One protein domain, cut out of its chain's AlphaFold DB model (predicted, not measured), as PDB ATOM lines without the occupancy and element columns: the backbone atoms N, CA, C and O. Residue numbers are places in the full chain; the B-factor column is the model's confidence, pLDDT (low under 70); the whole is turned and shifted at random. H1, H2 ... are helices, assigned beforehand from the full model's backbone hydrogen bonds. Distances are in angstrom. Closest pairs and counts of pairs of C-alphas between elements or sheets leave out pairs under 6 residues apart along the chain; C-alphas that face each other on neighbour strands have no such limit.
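Overview. This is residues 2 to 41 of the 130 residues of an uncharacterized protein of Roseibium sp. RKSG952 (UniProt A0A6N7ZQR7). Three helices make a small triangle: H2, the longest, forms one side, H1 folds back from its first end, and H3 stands over its last part, with the beginnings of H1 and H3 meeting across from H2. The three helices point in clearly different directions and are not side by side. The printed part has 40 residues with three named helices, H1, H2 and H3 in that order, and no named strand; its class is all helix. It is compact, with a radius of gyration of the C-alphas of 9.5 A, and elongated, spanning 27 by 16 by 15 A.

Along the chain. H1 is residues 2 to 9, from C-alpha 2 at (-30.856, -53.167, -6.232), and is 10.5 A long from first to last C-alpha. H2 is residues 13 to 26, 19.6 A long, beginning at C-alpha 13 at (-40.593, -39.973, -3.458). H3 is residues 31 to 40, 14.7 A long, ending at C-alpha 40 at (-27.167, -47.832, -23.500).

Arrangement. H1 and H2 touch only at the corner by their link, H2 with residues 15 to 19 alone; their closest C-alphas, those of Ala 9 and Ala 16, are 4.3 A apart. They run opposite ways at a steep tilt of 47 degrees. H1 and H3 touch, closest at the C-alphas of Asn 2 and Tyr 32, 5.6 A apart, and are about perpendicular at 84 degrees. H2 and H3 touch, closest at the C-alphas of Arg 23 and Tyr 34, 5.5 A apart, and run the same way at a steep tilt of 61 degrees. In H1 and H2 every O i to N i+4 pair is within hydrogen-bond range; in H3, 5 of 6 are.

Size, cuts and confidence. The two C-alphas farthest apart, those of Arg 11 and Thr 40, are 27.3 A apart. The printed part has no cut, and both links, H1 to H2 and H2 to H3, are tight. The mean pLDDT of the printed part is 93.6, and no printed residue is under 70.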
ATOM      1  N   ASN A   2     -29.393 -53.309  -6.412       91.00
ATOM      2  CA  ASN A   2     -30.856 -53.167  -6.232       91.00
ATOM      3  C   ASN A   2     -31.307 -52.784  -4.813       91.00
ATOM      4  O   ASN A   2     -31.918 -51.739  -4.642       91.00
ATOM      5  N   ARG A   3     -30.890 -53.532  -3.781       90.56
ATOM      6  CA  ARG A   3     -31.253 -53.224  -2.381       90.56
ATOM      7  C   ARG A   3     -30.847 -51.819  -1.913       90.56
ATOM      8  O   ARG A   3     -31.484 -51.271  -1.021       90.56
ATOM      9  N   LEU A   4     -29.760 -51.256  -2.449       91.88
ATOM     10  CA  LEU A   4     -29.328 -49.896  -2.103       91.88
ATOM     11  C   LEU A   4     -30.230 -48.857  -2.775       91.88
ATOM     12  O   LEU A   4     -30.663 -47.924  -2.111       91.88
ATOM     13  N   LEU A   5     -30.546 -49.061  -4.057       89.38
ATOM     14  CA  LEU A   5     -31.455 -48.203  -4.822       89.38
ATOM     15  C   LEU A   5     -32.870 -48.222  -4.238       89.38
ATOM     16  O   LEU A   5     -33.479 -47.174  -4.073       89.38
ATOM     17  N   GLU A   6     -33.361 -49.395  -3.846       87.94
ATOM     18  CA  GLU A   6     -34.662 -49.549  -3.190       87.94
ATOM     19  C   GLU A   6     -34.700 -48.823  -1.842       87.94
ATOM     20  O   GLU A   6     -35.633 -48.077  -1.569       87.94
ATOM     21  N   ARG A   7     -33.657 -48.959  -1.012       92.56
ATOM     22  CA  ARG A   7     -33.563 -48.205   0.250       92.56
ATOM     23  C   ARG A   7     -33.502 -46.697   0.022       92.56
ATOM     24  O   ARG A   7     -34.122 -45.961   0.782       92.56
ATOM     25  N   ALA A   8     -32.772 -46.236  -0.990       91.75
ATOM     26  CA  ALA A   8     -32.726 -44.816  -1.328       91.75
ATOM     27  C   ALA A   8     -34.112 -44.309  -1.759       91.75
ATOM     28  O   ALA A   8     -34.570 -43.297  -1.240       91.75
ATOM     29  N   ALA A   9     -34.819 -45.067  -2.602       91.88
ATOM     30  CA  ALA A   9     -36.180 -44.756  -3.034       91.88
ATOM     31  C   ALA A   9     -37.176 -44.656  -1.865       91.88
ATOM     32  O   ALA A   9     -38.048 -43.801  -1.884       91.88
ATOM     33  N   THR A  10     -37.035 -45.452  -0.796       92.69
ATOM     34  CA  THR A  10     -37.928 -45.310   0.380       92.69
ATOM     35  C   THR A  10     -37.799 -43.972   1.116       92.69
ATOM     36  O   THR A  10     -38.633 -43.666   1.963       92.69
ATOM     37  N   ARG A  11     -36.744 -43.195   0.841       94.38
ATOM     38  CA  ARG A  11     -36.465 -41.908   1.494       94.38
ATOM     39  C   ARG A  11     -36.699 -40.703   0.583       94.38
ATOM     40  O   ARG A  11     -36.547 -39.581   1.050       94.38
ATOM     41  N   ASP A  12     -37.027 -40.934  -0.683       94.19
ATOM     42  CA  ASP A  12     -37.192 -39.898  -1.699       94.19
ATOM     43  C   ASP A  12     -38.276 -40.336  -2.692       94.19
ATOM     44  O   ASP A  12     -38.082 -41.247  -3.501       94.19
ATOM     45  N   GLU A  13     -39.431 -39.678  -2.617       93.12
ATOM     46  CA  GLU A  13     -40.593 -39.973  -3.458       93.12
ATOM     47  C   GLU A  13     -40.322 -39.713  -4.944       93.12
ATOM     48  O   GLU A  13     -40.809 -40.459  -5.798       93.12
ATOM     49  N   THR A  14     -39.497 -38.711  -5.263       90.38
ATOM     50  CA  THR A  14     -39.117 -38.397  -6.647       90.38
ATOM     51  C   THR A  14     -38.254 -39.517  -7.207       90.38
ATOM     52  O   THR A  14     -38.499 -40.003  -8.311       90.38
ATOM     53  N   LEU A  15     -37.281 -39.991  -6.425       91.31
ATOM     54  CA  LEU A  15     -36.444 -41.127  -6.803       91.31
ATOM     55  C   LEU A  15     -37.260 -42.423  -6.925       91.31
ATOM     56  O   LEU A  15     -37.046 -43.197  -7.862       91.31
ATOM     57  N   ALA A  16     -38.203 -42.664  -6.010       93.94
ATOM     58  CA  ALA A  16     -39.094 -43.819  -6.070       93.94
ATOM     59  C   ALA A  16     -39.931 -43.821  -7.349       93.94
ATOM     60  O   ALA A  16     -39.964 -44.828  -8.065       93.94
ATOM     61  N   TRP A  17     -40.555 -42.684  -7.664       94.44
ATOM     62  CA  TRP A  17     -41.312 -42.508  -8.894       94.44
ATOM     63  C   TRP A  17     -40.422 -42.675 -10.130       94.44
ATOM     64  O   TRP A  17     -40.771 -43.448 -11.021       94.44
ATOM     65  N   ALA A  18     -39.245 -42.043 -10.168       91.75
ATOM     66  CA  ALA A  18     -38.331 -42.113 -11.308       91.75
ATOM     67  C   ALA A  18     -37.856 -43.549 -11.588       91.75
ATOM     68  O   ALA A  18     -37.818 -43.973 -12.743       91.75
ATOM     69  N   ILE A  19     -37.541 -44.333 -10.550       93.69
ATOM     70  CA  ILE A  19     -37.166 -45.748 -10.702       93.69
ATOM     71  C   ILE A  19     -38.360 -46.584 -11.170       93.69
ATOM     72  O   ILE A  19     -38.203 -47.429 -12.054       93.69
ATOM     73  N   ALA A  20     -39.545 -46.386 -10.589       94.38
ATOM     74  CA  ALA A  20     -40.739 -47.135 -10.971       94.38
ATOM     75  C   ALA A  20     -41.139 -46.848 -12.426       94.38
ATOM     76  O   ALA A  20     -41.348 -47.778 -13.207       94.38
ATOM     77  N   HIS A  21     -41.176 -45.571 -12.806       95.00
ATOM     78  CA  HIS A  21     -41.490 -45.139 -14.160       95.00
ATOM     79  C   HIS A  21     -40.406 -45.569 -15.156       95.00
ATOM     80  O   HIS A  21     -40.722 -46.126 -16.203       95.00
ATOM     81  N   GLY A  22     -39.127 -45.415 -14.802       94.38
ATOM     82  CA  GLY A  22     -38.005 -45.870 -15.623       94.38
ATOM     83  C   GLY A  22     -38.059 -47.370 -15.912       94.38
ATOM     84  O   GLY A  22     -37.887 -47.786 -17.057       94.38
ATOM     85  N   ARG A  23     -38.384 -48.198 -14.909       96.12
ATOM     86  CA  ARG A  23     -38.611 -49.643 -15.093       96.12
ATOM     87  C   ARG A  23     -39.811 -49.940 -15.987       96.12
ATOM     88  O   ARG A  23     -39.723 -50.830 -16.823       96.12
ATOM     89  N   HIS A  24     -40.903 -49.192 -15.835       96.75
ATOM     90  CA  HIS A  24     -42.082 -49.341 -16.686       96.75
ATOM     91  C   HIS A  24     -41.763 -49.048 -18.159       96.75
ATOM     92  O   HIS A  24     -42.052 -49.879 -19.015       96.75
ATOM     93  N   VAL A  25     -41.111 -47.917 -18.447       95.44
ATOM     94  CA  VAL A  25     -40.759 -47.493 -19.815       95.44
ATOM     95  C   VAL A  25     -39.736 -48.430 -20.461       95.44
ATOM     96  O   VAL A  25     -39.862 -48.771 -21.632       95.44
ATOM     97  N   SER A  26     -38.727 -48.863 -19.706       95.88
ATOM     98  CA  SER A  26     -37.660 -49.734 -20.222       95.88
ATOM     99  C   SER A  26     -38.030 -51.219 -20.278       95.88
ATOM    100  O   SER A  26     -37.296 -52.004 -20.873       95.88
ATOM    101  N   GLY A  27     -39.118 -51.632 -19.619       96.25
ATOM    102  CA  GLY A  27     -39.430 -53.045 -19.379       96.25
ATOM    103  C   GLY A  27     -38.457 -53.738 -18.412       96.25
ATOM    104  O   GLY A  27     -38.453 -54.965 -18.309       96.25
ATOM    105  N   ALA A  28     -37.613 -52.980 -17.707       96.69
ATOM    106  CA  ALA A  28     -36.583 -53.528 -16.840       96.69
ATOM    107  C   ALA A  28     -37.164 -54.216 -15.595       96.69
ATOM    108  O   ALA A  28     -37.934 -53.640 -14.817       96.69
ATOM    109  N   ALA A  29     -36.700 -55.441 -15.338       94.62
ATOM    110  CA  ALA A  29     -37.148 -56.241 -14.202       94.62
ATOM    111  C   ALA A  29     -36.744 -55.631 -12.849       94.62
ATOM    112  O   ALA A  29     -37.459 -55.804 -11.861       94.62
ATOM    113  N   SER A  30     -35.645 -54.871 -12.788       94.62
ATOM    114  CA  SER A  30     -35.141 -54.251 -11.558       94.62
ATOM    115  C   SER A  30     -34.587 -52.838 -11.770       94.62
ATOM    116  O   SER A  30     -34.376 -52.397 -12.898       94.62
ATOM    117  N   ALA A  31     -34.340 -52.108 -10.673       93.69
ATOM    118  CA  ALA A  31     -33.759 -50.763 -10.723       93.69
ATOM    119  C   ALA A  31     -32.350 -50.761 -11.345       93.69
ATOM    120  O   ALA A  31     -31.999 -49.854 -12.092       93.69
ATOM    121  N   TYR A  32     -31.548 -51.788 -11.069       94.38
ATOM    122  CA  TYR A  32     -30.233 -51.971 -11.677       94.38
ATOM    123  C   TYR A  32     -30.326 -52.220 -13.182       94.38
ATOM    124  O   TYR A  32     -29.566 -51.613 -13.932       94.38
ATOM    125  N   ASP A  33     -31.265 -53.062 -13.616       95.38
ATOM    126  CA  ASP A  33     -31.466 -53.338 -15.041       95.38
ATOM    127  C   ASP A  33     -31.930 -52.077 -15.776       95.38
ATOM    128  O   ASP A  33     -31.456 -51.799 -16.873       95.38
ATOM    129  N   TYR A  34     -32.768 -51.257 -15.132       95.06
ATOM    130  CA  TYR A  34     -33.133 -49.936 -15.640       95.06
ATOM    131  C   TYR A  34     -31.901 -49.034 -15.803       95.06
ATOM    132  O   TYR A  34     -31.713 -48.456 -16.868       95.06
ATOM    133  N   LEU A  35     -31.020 -48.942 -14.800       93.25
ATOM    134  CA  LEU A  35     -29.793 -48.145 -14.923       93.25
ATOM    135  C   LEU A  35     -28.864 -48.678 -16.021       93.25
ATOM    136  O   LEU A  35     -28.218 -47.891 -16.711       93.25
ATOM    137  N   LYS A  36     -28.794 -50.001 -16.203       94.62
ATOM    138  CA  LYS A  36     -28.039 -50.622 -17.296       94.62
ATOM    139  C   LYS A  36     -28.624 -50.288 -18.659       94.62
ATOM    140  O   LYS A  36     -27.861 -49.955 -19.558       94.62
ATOM    141  N   TRP A  37     -29.942 -50.321 -18.793       95.44
ATOM    142  CA  TRP A  37     -30.636 -49.888 -20.000       95.44
ATOM    143  C   TRP A  37     -30.430 -48.393 -20.271       95.44
ATOM    144  O   TRP A  37     -30.069 -48.012 -21.378       95.44
ATOM    145  N   ALA A  38     -30.553 -47.533 -19.259       93.62
ATOM    146  CA  ALA A  38     -30.336 -46.096 -19.425       93.62
ATOM    147  C   ALA A  38     -28.908 -45.787 -19.918       93.62
ATOM    148  O   ALA A  38     -28.719 -44.904 -20.747       93.62
ATOM    149  N   GLN A  39     -27.909 -46.564 -19.476       93.12
ATOM    150  CA  GLN A  39     -26.522 -46.451 -19.945       93.12
ATOM    151  C   GLN A  39     -26.334 -46.795 -21.430       93.12
ATOM    152  O   GLN A  39     -25.337 -46.367 -22.010       93.12
ATOM    153  N   THR A  40     -27.248 -47.543 -22.059       93.94
ATOM    154  CA  THR A  40     -27.167 -47.832 -23.500       93.94
ATOM    155  C   THR A  40     -27.722 -46.703 -24.360       93.94
ATOM    156  O   THR A  40     -27.511 -46.697 -25.570       93.94
ATOM    157  N   ILE A  41     -28.441 -45.748 -23.767       93.31
ATOM    158  CA  ILE A  41     -29.015 -44.615 -24.492       93.31
ATOM    159  C   ILE A  41     -27.917 -43.578 -24.689       93.31
ATOM    160  O   ILE A  41     -27.605 -42.783 -23.805       93.31
TER     161      ILE A  41